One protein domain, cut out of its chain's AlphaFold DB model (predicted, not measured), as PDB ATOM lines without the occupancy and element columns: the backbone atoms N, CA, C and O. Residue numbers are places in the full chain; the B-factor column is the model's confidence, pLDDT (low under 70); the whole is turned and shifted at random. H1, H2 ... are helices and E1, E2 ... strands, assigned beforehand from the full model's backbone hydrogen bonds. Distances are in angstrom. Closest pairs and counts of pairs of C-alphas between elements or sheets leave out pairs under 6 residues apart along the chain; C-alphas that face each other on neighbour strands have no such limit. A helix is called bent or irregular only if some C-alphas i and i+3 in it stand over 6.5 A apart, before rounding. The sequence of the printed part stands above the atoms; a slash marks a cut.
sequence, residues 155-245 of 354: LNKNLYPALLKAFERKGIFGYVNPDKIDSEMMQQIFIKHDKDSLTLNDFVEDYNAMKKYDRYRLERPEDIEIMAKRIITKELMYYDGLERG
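What this domain is: This is residues 155 to 245 of the 354 residues of the protein "PpiC domain-containing protein" of Caldithrix abyssi (UniProt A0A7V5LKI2). Two small strand hairpins, E1 E2 and E3 E4, sit at opposite ends of helix H3, and H4a bridges from H1 to H3. H4 bends, and residues 240 to 245 stick out as a free tip. The printed part has 91 residues with four named helices and four named strands, in the order H1 E1 E2 H2 E3 E4 H3 H4; both sheets are antiparallel and the class is mixed. It is compact, with a radius of gyration of the C-alphas of 13.5 A and spans of 45 by 30 by 20 A.

How they stand to each other: E1, residues 167 to 170, and E2, residues 173 to 176, form a hairpin, with N 168 and O 175 2.9 A apart. H3, residues 200 to 209, comes nearest E2 at the C-alphas of Asn 208 and Tyr 175, 5.9 A apart. E3, residues 189 to 192, and E4, residues 197 to 199, form the other hairpin, with N 190 and O 198 2.8 A apart. The closest C-alphas of E3 and H3, Phe 190 and Leu 200, are 5.0 A apart. H2, residues 183 to 186, only just touches H3, with 3 pairs of C-alphas within 8 A, closest at Met 186 and Asn 201, 4.8 A. H4, residues 221 to 243, was assigned as one helix by its hydrogen bonds but is bent: C-alphas 231 and 234 are 7.0 A apart, and arms H4a, residues 221 to 231, and H4b, residues 234 to 243, stand at a steep tilt of 49 degrees. H4a touches H3, about perpendicular at 75 degrees, closest at the C-alphas of Ile 231 and Asp 206, 7.1 A. H1, residues 157 to 166, is irregular, with C-alphas 158 and 161 7.0 A apart; it only just touches H4a, with 3 pairs of C-alphas within 8 A, closest at Tyr 160 and Pro 221, 6.4 A. H4b and H3 are apart. Every O i to N i+4 pair is within hydrogen-bond range in H3, H4a and H4b, against 4 of 6 in H1; H2 is too short for one.

Where its parts are: H1 begins at C-alpha 157 (-12.984, 37.393, -31.913) and is 15.1 A long; H3 is 14.2 A, H4a 15.6 A and H4b 14.5 A. E1 is 10.0 A and E2 10.8 A long. H4b ends at C-alpha 243 (-6.610, 65.603, -30.834).

The domain as a whole: The two C-alphas farthest apart, Gly 171 and Gly 245, are 45.7 A apart. The printed part has no cut, and the link from H3 to H4, 11 residues, is long. Mean pLDDT of the printed part is 97.2, and no printed residue is under 70.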
ATOM      1  N   LEU A 155     -11.263  43.936 -32.524       98.62
ATOM      2  CA  LEU A 155     -12.038  43.123 -31.588       98.62
ATOM      3  C   LEU A 155     -11.420  41.728 -31.496       98.62
ATOM      4  O   LEU A 155     -11.164  41.091 -32.520       98.62
ATOM      5  N   ASN A 156     -11.227  41.232 -30.278       98.38
ATOM      6  CA  ASN A 156     -10.729  39.885 -30.039       98.38
ATOM      7  C   ASN A 156     -11.845  38.851 -30.260       98.38
ATOM      8  O   ASN A 156     -12.613  38.511 -29.355       98.38
ATOM      9  N   LYS A 157     -11.936  38.339 -31.491       98.50
ATOM     10  CA  LYS A 157     -12.984  37.393 -31.913       98.50
ATOM     11  C   LYS A 157     -12.929  36.043 -31.192       98.50
ATOM     12  O   LYS A 157     -13.954  35.371 -31.107       98.50
ATOM     13  N   ASN A 158     -11.787  35.674 -30.608       98.38
ATOM     14  CA  ASN A 158     -11.651  34.432 -29.839       98.38
ATOM     15  C   ASN A 158     -12.516  34.429 -28.567       98.38
ATOM     16  O   ASN A 158     -12.833  33.364 -28.047       98.38
ATOM     17  N   LEU A 159     -12.941  35.605 -28.092       98.56
ATOM     18  CA  LEU A 159     -13.788  35.751 -26.906       98.56
ATOM     19  C   LEU A 159     -15.293  35.682 -27.220       98.56
ATOM     20  O   LEU A 159     -16.109  35.569 -26.305       98.56
ATOM     21  N   TYR A 160     -15.689  35.698 -28.500       98.56
ATOM     22  CA  TYR A 160     -17.107  35.690 -28.881       98.56
ATOM     23  C   TYR A 160     -17.847  34.438 -28.396       98.56
ATOM     24  O   TYR A 160     -18.932  34.597 -27.838       98.56
ATOM     25  N   PRO A 161     -17.308  33.206 -28.525       98.62
ATOM     26  CA  PRO A 161     -18.008  32.016 -28.048       98.62
ATOM     27  C   PRO A 161     -18.350  32.068 -26.554       98.62
ATOM     28  O   PRO A 161     -19.416  31.598 -26.162       98.62
ATOM     29  N   ALA A 162     -17.490  32.674 -25.726       98.31
ATOM     30  CA  ALA A 162     -17.760  32.845 -24.300       98.31
ATOM     31  C   ALA A 162     -18.925  33.810 -24.055       98.31
ATOM     32  O   ALA A 162     -19.838  33.471 -23.307       98.31
ATOM     33  N   LEU A 163     -18.952  34.955 -24.747       98.56
ATOM     34  CA  LEU A 163     -20.065  35.909 -24.677       98.56
ATOM     35  C   LEU A 163     -21.390  35.284 -25.124       98.56
ATOM     36  O   LEU A 163     -22.394  35.420 -24.430       98.56
ATOM     37  N   LEU A 164     -21.387  34.560 -26.248       98.44
ATOM     38  CA  LEU A 164     -22.578  33.883 -26.770       98.44
ATOM     39  C   LEU A 164     -23.100  32.822 -25.791       98.44
ATOM     40  O   LEU A 164     -24.301  32.727 -25.561       98.44
ATOM     41  N   LYS A 165     -22.201  32.036 -25.186       98.38
ATOM     42  CA  LYS A 165     -22.555  31.008 -24.195       98.38
ATOM     43  C   LYS A 165     -23.062  31.613 -22.879       98.38
ATOM     44  O   LYS A 165     -23.918  31.020 -22.221       98.38
ATOM     45  N   ALA A 166     -22.511  32.753 -22.479       98.50
ATOM     46  CA  ALA A 166     -22.867  33.453 -21.251       98.50
ATOM     47  C   ALA A 166     -24.121  34.330 -21.390       98.50
ATOM     48  O   ALA A 166     -24.698  34.731 -20.379       98.50
ATOM     49  N   PHE A 167     -24.556  34.634 -22.615       98.56
ATOM     50  CA  PHE A 167     -25.769  35.400 -22.856       98.56
ATOM     51  C   PHE A 167     -27.022  34.608 -22.457       98.56
ATOM     52  O   PHE A 167     -27.248  33.476 -22.884       98.56
ATOM     53  N   GLU A 168     -27.875  35.232 -21.649       97.69
ATOM     54  CA  GLU A 168     -29.115  34.647 -21.156       97.69
ATOM     55  C   GLU A 168     -30.313  35.520 -21.518       97.69
ATOM     56  O   GLU A 168     -30.356  36.722 -21.229       97.69
ATOM     57  N   ARG A 169     -31.336  34.896 -22.112       95.38
ATOM     58  CA  ARG A 169     -32.627  35.549 -22.336       95.38
ATOM     59  C   ARG A 169     -33.429  35.659 -21.042       95.38
ATOM     60  O   ARG A 169     -33.503  34.731 -20.243       95.38
ATOM     61  N   LYS A 170     -34.151  36.770 -20.918       92.44
ATOM     62  CA  LYS A 170     -35.230  36.992 -19.952       92.44
ATOM     63  C   LYS A 170     -36.405  37.648 -20.679       92.44
ATOM     64  O   LYS A 170     -36.492  38.874 -20.782       92.44
ATOM     65  N   GLY A 171     -37.294  36.816 -21.226       91.06
ATOM     66  CA  GLY A 171     -38.330  37.254 -22.166       91.06
ATOM     67  C   GLY A 171     -37.711  37.736 -23.481       91.06
ATOM     68  O   GLY A 171     -36.851  37.058 -24.042       91.06
ATOM     69  N   ILE A 172     -38.114  38.920 -23.955       92.19
ATOM     70  CA  ILE A 172     -37.498  39.559 -25.133       92.19
ATOM     71  C   ILE A 172     -36.132  40.192 -24.838       92.19
ATOM     72  O   ILE A 172     -35.391  40.507 -25.763       92.19
ATOM     73  N   PHE A 173     -35.799  40.399 -23.563       95.75
ATOM     74  CA  PHE A 173     -34.522  40.975 -23.157       95.75
ATOM     75  C   PHE A 173     -33.476  39.882 -22.967       95.75
ATOM     76  O   PHE A 173     -33.790  38.694 -22.910       95.75
ATOM     77  N   GLY A 174     -32.233  40.295 -22.769       94.50
ATOM     78  CA  GLY A 174     -31.211  39.431 -22.203       94.50
ATOM     79  C   GLY A 174     -30.118  40.223 -21.512       94.50
ATOM     80  O   GLY A 174     -30.161  41.457 -21.482       94.50
ATOM     81  N   TYR A 175     -29.185  39.496 -20.923       97.56
ATOM     82  CA  TYR A 175     -28.000  40.006 -20.243       97.56
ATOM     83  C   TYR A 175     -26.863  38.991 -20.413       97.56
ATOM     84  O   TYR A 175     -27.121  37.844 -20.774       97.56
ATOM     85  N   VAL A 176     -25.618  39.405 -20.193       98.44
ATOM     86  CA  VAL A 176     -24.488  38.469 -20.144       98.44
ATOM     87  C   VAL A 176     -24.272  38.082 -18.691       98.44
ATOM     88  O   VAL A 176     -24.078  38.959 -17.855       98.44
ATOM     89  N   ASN A 177     -24.327  36.792 -18.379       98.25
ATOM     90  CA  ASN A 177     -24.054  36.301 -17.037       98.25
ATOM     91  C   ASN A 177     -22.529  36.190 -16.823       98.25
ATOM     92  O   ASN A 177     -21.915  35.304 -17.423       98.25
ATOM     93  N   PRO A 178     -21.906  37.062 -16.003       97.88
ATOM     94  CA  PRO A 178     -20.456  37.063 -15.830       97.88
ATOM     95  C   PRO A 178     -19.934  35.766 -15.200       97.88
ATOM     96  O   PRO A 178     -18.853  35.319 -15.566       97.88
ATOM     97  N   ASP A 179     -20.731  35.093 -14.364       97.75
ATOM     98  CA  ASP A 179     -20.339  33.852 -13.679       97.75
ATOM     99  C   ASP A 179     -20.145  32.667 -14.646       97.75
ATOM    100  O   ASP A 179     -19.623  31.616 -14.273       97.75
ATOM    101  N   LYS A 180     -20.580  32.809 -15.907       98.19
ATOM    102  CA  LYS A 180     -20.406  31.805 -16.969       98.19
ATOM    103  C   LYS A 180     -19.146  32.004 -17.807       98.19
ATOM    104  O   LYS A 180     -18.914  31.214 -18.729       98.19
ATOM    105  N   ILE A 181     -18.369  33.043 -17.527       98.12
ATOM    106  CA  ILE A 181     -17.124  33.350 -18.224       98.12
ATOM    107  C   ILE A 181     -15.979  33.175 -17.231       98.12
ATOM    108  O   ILE A 181     -16.036  33.650 -16.102       98.12
ATOM    109  N   ASP A 182     -14.945  32.463 -17.663       97.44
ATOM    110  CA  ASP A 182     -13.757  32.229 -16.855       97.44
ATOM    111  C   ASP A 182     -13.063  33.550 -16.462       97.44
ATOM    112  O   ASP A 182     -12.995  34.495 -17.256       97.44
ATOM    113  N   SER A 183     -12.546  33.626 -15.232       96.69
ATOM    114  CA  SER A 183     -11.947  34.855 -14.698       96.69
ATOM    115  C   SER A 183     -10.693  35.294 -15.457       96.69
ATOM    116  O   SER A 183     -10.460  36.494 -15.573       96.69
ATOM    117  N   GLU A 184      -9.904  34.367 -16.007       97.19
ATOM    118  CA  GLU A 184      -8.753  34.701 -16.848       97.19
ATOM    119  C   GLU A 184      -9.222  35.291 -18.180       97.19
ATOM    120  O   GLU A 184      -8.703  36.318 -18.620       97.19
ATOM    121  N   MET A 185     -10.265  34.711 -18.789       98.00
ATOM    122  CA  MET A 185     -10.882  35.270 -19.999       98.00
ATOM    123  C   MET A 185     -11.438  36.678 -19.770       98.00
ATOM    124  O   MET A 185     -11.299  37.529 -20.648       98.00
ATOM    125  N   MET A 186     -12.034  36.942 -18.604       98.38
ATOM    126  CA  MET A 186     -12.565  38.265 -18.253       98.38
ATOM    127  C   MET A 186     -11.492  39.363 -18.255       98.38
ATOM    128  O   MET A 186     -11.790  40.500 -18.612       98.38
ATOM    129  N   GLN A 187     -10.245  39.027 -17.912       98.38
ATOM    130  CA  GLN A 187      -9.124  39.974 -17.894       98.38
ATOM    131  C   GLN A 187      -8.473  40.178 -19.271       98.38
ATOM    132  O   GLN A 187      -7.632  41.062 -19.436       98.38
ATOM    133  N   GLN A 188      -8.830  39.378 -20.280       98.69
ATOM    134  CA  GLN A 188      -8.255  39.527 -21.614       98.69
ATOM    135  C   GLN A 188      -8.782  40.781 -22.309       98.69
ATOM    136  O   GLN A 188      -9.960  41.128 -22.213       98.69
ATOM    137  N   ILE A 189      -7.907  41.421 -23.089       98.69
ATOM    138  CA  ILE A 189      -8.278  42.542 -23.951       98.69
ATOM    139  C   ILE A 189      -9.299  42.061 -24.985       98.69
ATOM    140  O   ILE A 189      -9.044  41.127 -25.757       98.69
ATOM    141  N   PHE A 190     -10.448  42.733 -25.009       98.75
ATOM    142  CA  PHE A 190     -11.546  42.440 -25.915       98.75
ATOM    143  C   PHE A 190     -11.674  43.481 -27.025       98.75
ATOM    144  O   PHE A 190     -11.752  43.114 -28.200       98.75
ATOM    145  N   ILE A 191     -11.656  44.765 -26.668       98.56
ATOM    146  CA  ILE A 191     -11.723  45.891 -27.602       98.56
ATOM    147  C   ILE A 191     -10.399  46.636 -27.518       98.56
ATOM    148  O   ILE A 191      -9.951  46.969 -26.427       98.56
ATOM    149  N   LYS A 192      -9.760  46.910 -28.653       98.25
ATOM    150  CA  LYS A 192      -8.494  47.646 -28.689       98.25
ATOM    151  C   LYS A 192      -8.502  48.690 -29.793       98.25
ATOM    152  O   LYS A 192      -8.961  48.414 -30.899       98.25
ATOM    153  N   HIS A 193      -7.950  49.859 -29.502       97.81
ATOM    154  CA  HIS A 193      -7.674  50.916 -30.471       97.81
ATOM    155  C   HIS A 193      -6.334  51.592 -30.132       97.81
ATOM    156  O   HIS A 193      -5.659  51.215 -29.176       97.81
ATOM    157  N   ASP A 194      -5.921  52.592 -30.907       97.06
ATOM    158  CA  ASP A 194      -4.581  53.198 -30.784       97.06
ATOM    159  C   ASP A 194      -4.297  53.914 -29.453       97.06
ATOM    160  O   ASP A 194      -3.144  54.214 -29.144       97.06
ATOM    161  N   LYS A 195      -5.342  54.273 -28.701       96.69
ATOM    162  CA  LYS A 195      -5.228  55.103 -27.491       96.69
ATOM    163  C   LYS A 195      -5.430  54.315 -26.207       96.69
ATOM    164  O   LYS A 195      -4.863  54.715 -25.196       96.69
ATOM    165  N   ASP A 196      -6.225  53.252 -26.261       96.38
ATOM    166  CA  ASP A 196      -6.608  52.468 -25.094       96.38
ATOM    167  C   ASP A 196      -7.167  51.089 -25.497       96.38
ATOM    168  O   ASP A 196      -7.240  50.720 -26.680       96.38
ATOM    169  N   SER A 197      -7.541  50.305 -24.493       97.50
ATOM    170  CA  SER A 197      -8.179  49.008 -24.647       97.50
ATOM    171  C   SER A 197      -9.153  48.718 -23.513       97.50
ATOM    172  O   SER A 197      -8.871  49.027 -22.362       97.50
ATOM    173  N   LEU A 198     -10.235  48.013 -23.836       98.12
ATOM    174  CA  LEU A 198     -11.187  47.475 -22.871       98.12
ATOM    175  C   LEU A 198     -11.022  45.962 -22.761       98.12
ATOM    176  O   LEU A 198     -10.903  45.249 -23.768       98.12
ATOM    177  N   THR A 199     -11.041  45.467 -21.530       98.69
ATOM    178  CA  THR A 199     -11.095  44.036 -21.233       98.69
ATOM    179  C   THR A 199     -12.475  43.462 -21.552       98.69
ATOM    180  O   THR A 199     -13.442  44.182 -21.827       98.69
ATOM    181  N   LEU A 200     -12.589  42.135 -21.530       98.75
ATOM    182  CA  LEU A 200     -13.885  41.474 -21.637       98.75
ATOM    183  C   LEU A 200     -14.803  41.845 -20.465       98.75
ATOM    184  O   LEU A 200     -15.998  42.040 -20.685       98.75
ATOM    185  N   ASN A 201     -14.248  41.989 -19.257       98.69
ATOM    186  CA  ASN A 201     -15.000  42.428 -18.085       98.69
ATOM    187  C   ASN A 201     -15.623  43.813 -18.298       98.69
ATOM    188  O   ASN A 201     -16.829  43.961 -18.113       98.69
ATOM    189  N   ASP A 202     -14.835  44.785 -18.769       98.50
ATOM    190  CA  ASP A 202     -15.313  46.153 -19.025       98.50
ATOM    191  C   ASP A 202     -16.493  46.150 -20.009       98.50
ATOM    192  O   ASP A 202     -17.535  46.757 -19.763       98.50
ATOM    193  N   PHE A 203     -16.384  45.376 -21.099       98.62
ATOM    194  CA  PHE A 203     -17.478  45.221 -22.058       98.62
ATOM    195  C   PHE A 203     -18.732  44.601 -21.429       98.62
ATOM    196  O   PHE A 203     -19.842  45.053 -21.717       98.62
ATOM    197  N   VAL A 204     -18.584  43.558 -20.603       98.69
ATOM    198  CA  VAL A 204     -19.716  42.884 -19.949       98.69
ATOM    199  C   VAL A 204     -20.405  43.813 -18.953       98.69
ATOM    200  O   VAL A 204     -21.639  43.865 -18.940       98.69
ATOM    201  N   GLU A 205     -19.644  44.566 -18.159       98.50
ATOM    202  CA  GLU A 205     -20.172  45.565 -17.229       98.50
ATOM    203  C   GLU A 205     -20.939  46.660 -17.972       98.50
ATOM    204  O   GLU A 205     -22.119  46.881 -17.681       98.50
ATOM    205  N   ASP A 206     -20.324  47.268 -18.988       98.19
ATOM    206  CA  ASP A 206     -20.948  48.320 -19.788       98.19
ATOM    207  C   ASP A 206     -22.208  47.822 -20.493       98.19
ATOM    208  O   ASP A 206     -23.261  48.464 -20.424       98.19
ATOM    209  N   TYR A 207     -22.136  46.653 -21.136       98.38
ATOM    210  CA  TYR A 207     -23.277  46.030 -21.797       98.38
ATOM    211  C   TYR A 207     -24.420  45.766 -20.806       98.38
ATOM    212  O   TYR A 207     -25.579  46.085 -21.093       98.38
ATOM    213  N   ASN A 208     -24.128  45.215 -19.627       98.00
ATOM    214  CA  ASN A 208     -25.150  44.906 -18.630       98.00
ATOM    215  C   ASN A 208     -25.732  46.161 -17.966       98.00
ATOM    216  O   ASN A 208     -26.926  46.157 -17.646       98.00
ATOM    217  N   ALA A 209     -24.941  47.226 -17.820       97.38
ATOM    218  CA  ALA A 209     -25.363  48.517 -17.282       97.38
ATOM    219  C   ALA A 209     -26.251  49.322 -18.251       97.38
ATOM    220  O   ALA A 209     -26.969  50.233 -17.824       97.38
ATOM    221  N   MET A 210     -26.254  48.992 -19.549       96.31
ATOM    222  CA  MET A 210     -27.145  49.638 -20.514       96.31
ATOM    223  C   MET A 210     -28.620  49.446 -20.164       96.31
ATOM    224  O   MET A 210     -29.060  48.408 -19.656       96.31
ATOM    225  N   LYS A 211     -29.437  50.429 -20.557       96.50
ATOM    226  CA  LYS A 211     -30.892  50.272 -20.526       96.50
ATOM    227  C   LYS A 211     -31.269  49.054 -21.364       96.50
ATOM    228  O   LYS A 211     -30.861  48.928 -22.511       96.50
ATOM    229  N   LYS A 212     -32.127  48.195 -20.815       94.94
ATOM    230  CA  LYS A 212     -32.524  46.923 -21.444       94.94
ATOM    231  C   LYS A 212     -33.024  47.036 -22.891       94.94
ATOM    232  O   LYS A 212     -32.854  46.086 -23.641       94.94
ATOM    233  N   TYR A 213     -33.633  48.163 -23.262       93.75
ATOM    234  CA  TYR A 213     -34.151  48.419 -24.611       93.75
ATOM    235  C   TYR A 213     -33.063  48.816 -25.619       93.75
ATOM    236  O   TYR A 213     -33.275  48.668 -26.815       93.75
ATOM    237  N   ASP A 214     -31.905  49.277 -25.138       93.81
ATOM    238  CA  ASP A 214     -30.770  49.691 -25.968       93.81
ATOM    239  C   ASP A 214     -29.798  48.523 -26.238       93.81
ATOM    240  O   ASP A 214     -28.820  48.690 -26.973       93.81
ATOM    241  N   ARG A 215     -30.047  47.346 -25.644       95.12
ATOM    242  CA  ARG A 215     -29.213  46.144 -25.769       95.12
ATOM    243  C   ARG A 215     -29.695  45.260 -26.908       95.12
ATOM    244  O   ARG A 215     -30.880  44.954 -26.990       95.12
ATOM    245  N   TYR A 216     -28.771  44.793 -27.738       97.00
ATOM    246  CA  TYR A 216     -29.056  43.696 -28.661       97.00
ATOM    247  C   TYR A 216     -28.943  42.369 -27.931       97.00
ATOM    248  O   TYR A 216     -28.181  42.249 -26.976       97.00
ATOM    249  N   ARG A 217     -29.681  41.358 -28.384       97.12
ATOM    250  CA  ARG A 217     -29.513  40.004 -27.861       97.12
ATOM    251  C   ARG A 217     -28.230  39.426 -28.447       97.12
ATOM    252  O   ARG A 217     -28.146  39.298 -29.662       97.12
ATOM    253  N   LEU A 218     -27.244  39.106 -27.607       97.62
ATOM    254  CA  LEU A 218     -25.934  38.610 -28.047       97.62
ATOM    255  C   LEU A 218     -26.011  37.130 -28.429       97.62
ATOM    256  O   LEU A 218     -25.484  36.263 -27.742       97.62
ATOM    257  N   GLU A 219     -26.720  36.840 -29.512       96.31
ATOM    258  CA  GLU A 219     -26.966  35.472 -29.981       96.31
ATOM    259  C   GLU A 219     -26.131  35.119 -31.202       96.31
ATOM    260  O   GLU A 219     -26.065  33.955 -31.599       96.31
ATOM    261  N   ARG A 220     -25.510  36.128 -31.817       96.62
ATOM    262  CA  ARG A 220     -24.660  35.998 -32.994       96.62
ATOM    263  C   ARG A 220     -23.415  36.873 -32.854       96.62
ATOM    264  O   ARG A 220     -23.462  37.903 -32.178       96.62
ATOM    265  N   PRO A 221     -22.310  36.504 -33.520       97.81
ATOM    266  CA  PRO A 221     -21.108  37.332 -33.605       97.81
ATOM    267  C   PRO A 221     -21.379  38.794 -33.984       97.81
ATOM    268  O   PRO A 221     -20.809  39.707 -33.394       97.81
ATOM    269  N   GLU A 222     -22.283  39.037 -34.932       97.88
ATOM    270  CA  GLU A 222     -22.597  40.379 -35.423       97.88
ATOM    271  C   GLU A 222     -23.334  41.234 -34.378       97.88
ATOM    272  O   GLU A 222     -23.190  42.458 -34.374       97.88
ATOM    273  N   ASP A 223     -24.082  40.608 -33.459       98.19
ATOM    274  CA  ASP A 223     -24.697  41.300 -32.317       98.19
ATOM    275  C   ASP A 223     -23.606  41.879 -31.403       98.19
ATOM    276  O   ASP A 223     -23.672  43.040 -30.994       98.19
ATOM    277  N   ILE A 224     -22.562  41.086 -31.145       98.50
ATOM    278  CA  ILE A 224     -21.408  41.479 -30.333       98.50
ATOM    279  C   ILE A 224     -20.648  42.628 -31.003       98.50
ATOM    280  O   ILE A 224     -20.349  43.622 -30.343       98.50
ATOM    281  N   GLU A 225     -20.370  42.532 -32.309       97.69
ATOM    282  CA  GLU A 225     -19.647  43.575 -33.050       97.69
ATOM    283  C   GLU A 225     -20.352  44.939 -32.981       97.69
ATOM    284  O   GLU A 225     -19.706  45.968 -32.757       97.69
ATOM    285  N   ILE A 226     -21.679  44.962 -33.139       97.38
ATOM    286  CA  ILE A 226     -22.457  46.204 -33.072       97.38
ATOM    287  C   ILE A 226     -22.466  46.773 -31.653       97.38
ATOM    288  O   ILE A 226     -22.283  47.983 -31.482       97.38
ATOM    289  N   MET A 227     -22.635  45.930 -30.633       98.06
ATOM    290  CA  MET A 227     -22.625  46.395 -29.244       98.06
ATOM    291  C   MET A 227     -21.246  46.903 -28.816       98.06
ATOM    292  O   MET A 227     -21.169  47.951 -28.180       98.06
ATOM    293  N   ALA A 228     -20.163  46.240 -29.231       98.06
ATOM    294  CA  ALA A 228     -18.797  46.687 -28.965       98.06
ATOM    295  C   ALA A 228     -18.528  48.065 -29.587       98.06
ATOM    296  O   ALA A 228     -18.063  48.980 -28.906       98.06
ATOM    297  N   LYS A 229     -18.918  48.260 -30.856       97.44
ATOM    298  CA  LYS A 229     -18.835  49.569 -31.528       97.44
ATOM    299  C   LYS A 229     -19.668  50.635 -30.817       97.44
ATOM    300  O   LYS A 229     -19.205  51.761 -30.646       97.44
ATOM    301  N   ARG A 230     -20.883  50.296 -30.374       96.38
ATOM    302  CA  ARG A 230     -21.763  51.219 -29.639       96.38
ATOM    303  C   ARG A 230     -21.149  51.667 -28.310       96.38
ATOM    304  O   ARG A 230     -21.251  52.849 -27.992       96.38
ATOM    305  N   ILE A 231     -20.520  50.753 -27.570       96.88
ATOM    306  CA  ILE A 231     -19.834  51.047 -26.301       96.88
ATOM    307  C   ILE A 231     -18.661  51.998 -26.545       96.88
ATOM    308  O   ILE A 231     -18.647  53.105 -26.005       96.88
ATOM    309  N   ILE A 232     -17.748  51.631 -27.448       97.31
ATOM    310  CA  ILE A 232     -16.493  52.372 -27.647       97.31
ATOM    311  C   ILE A 232     -16.680  53.729 -28.348       97.31
ATOM    312  O   ILE A 232     -15.818  54.601 -28.272       97.31
ATOM    313  N   THR A 233     -17.815  53.965 -29.024       96.38
ATOM    314  CA  THR A 233     -18.043  55.191 -29.820       96.38
ATOM    315  C   THR A 233     -17.794  56.475 -29.022       96.38
ATOM    316  O   THR A 233     -17.145  57.393 -29.524       96.38
ATOM    317  N   LYS A 234     -18.283  56.562 -27.777       93.75
ATOM    318  CA  LYS A 234     -18.134  57.779 -26.954       93.75
ATOM    319  C   LYS A 234     -16.677  58.063 -26.605       93.75
ATOM    320  O   LYS A 234     -16.269  59.221 -26.583       93.75
ATOM    321  N   GLU A 235     -15.915  57.011 -26.354       95.44
ATOM    322  CA  GLU A 235     -14.498  57.085 -26.037       95.44
ATOM    323  C   GLU A 235     -13.678  57.527 -27.254       95.44
ATOM    324  O   GLU A 235     -12.884  58.465 -27.167       95.44
ATOM    325  N   LEU A 236     -13.945  56.963 -28.435       97.81
ATOM    326  CA  LEU A 236     -13.276  57.405 -29.663       97.81
ATOM    327  C   LEU A 236     -13.590  58.871 -29.990       97.81
ATOM    328  O   LEU A 236     -12.702  59.623 -30.392       97.81
ATOM    329  N   MET A 237     -14.838  59.305 -29.780       97.06
ATOM    330  CA  MET A 237     -15.217  60.715 -29.931       97.06
ATOM    331  C   MET A 237     -14.478  61.615 -28.933       97.06
ATOM    332  O   MET A 237     -14.089  62.730 -29.283       97.06
ATOM    333  N   TYR A 238     -14.266  61.143 -27.702       95.69
ATOM    334  CA  TYR A 238     -13.480  61.857 -26.701       95.69
ATOM    335  C   TYR A 238     -12.030  62.049 -27.164       95.69
ATOM    336  O   TYR A 238     -11.555  63.187 -27.196       95.69
ATOM    337  N   TYR A 239     -11.351  60.983 -27.598       97.25
ATOM    338  CA  TYR A 239      -9.968  61.079 -28.072       97.25
ATOM    339  C   TYR A 239      -9.828  61.936 -29.333       97.25
ATOM    340  O   TYR A 239      -8.909  62.753 -29.409       97.25
ATOM    341  N   ASP A 240     -10.749  61.832 -30.296       97.19
ATOM    342  CA  ASP A 240     -10.749  62.718 -31.468       97.19
ATOM    343  C   ASP A 240     -10.945  64.187 -31.059       97.19
ATOM    344  O   ASP A 240     -10.273  65.082 -31.574       97.19
ATOM    345  N   GLY A 241     -11.809  64.445 -30.072       95.50
ATOM    346  CA  GLY A 241     -11.989  65.770 -29.488       95.50
ATOM    347  C   GLY A 241     -10.721  66.317 -28.824       95.50
ATOM    348  O   GLY A 241     -10.417  67.506 -28.970       95.50
ATOM    349  N   LEU A 242      -9.952  65.467 -28.134       95.00
ATOM    350  CA  LEU A 242      -8.652  65.840 -27.571       95.00
ATOM    351  C   LEU A 242      -7.624  66.168 -28.658       95.00
ATOM    352  O   LEU A 242      -6.939  67.185 -28.549       95.00
ATOM    353  N   GLU A 243      -7.531  65.358 -29.714       95.81
ATOM    354  CA  GLU A 243      -6.610  65.603 -30.834       95.81
ATOM    355  C   GLU A 243      -6.929  66.907 -31.572       95.81
ATOM    356  O   GLU A 243      -6.026  67.624 -31.999       95.81
ATOM    357  N   ARG A 244      -8.214  67.272 -31.647       95.00
ATOM    358  CA  ARG A 244      -8.677  68.568 -32.171       95.00
ATOM    359  C   ARG A 244      -8.477  69.733 -31.198       95.00
ATOM    360  O   ARG A 244      -8.795  70.870 -31.538       95.00
ATOM    361  N   GLY A 245      -7.998  69.474 -29.982       94.94
ATOM    362  CA  GLY A 245      -7.782  70.491 -28.956       94.94
ATOM    363  C   GLY A 245      -9.069  71.081 -28.376       94.94
ATOM    364  O   GLY A 245      -9.033  72.189 -27.837       94.94
TER     365      GLY A 245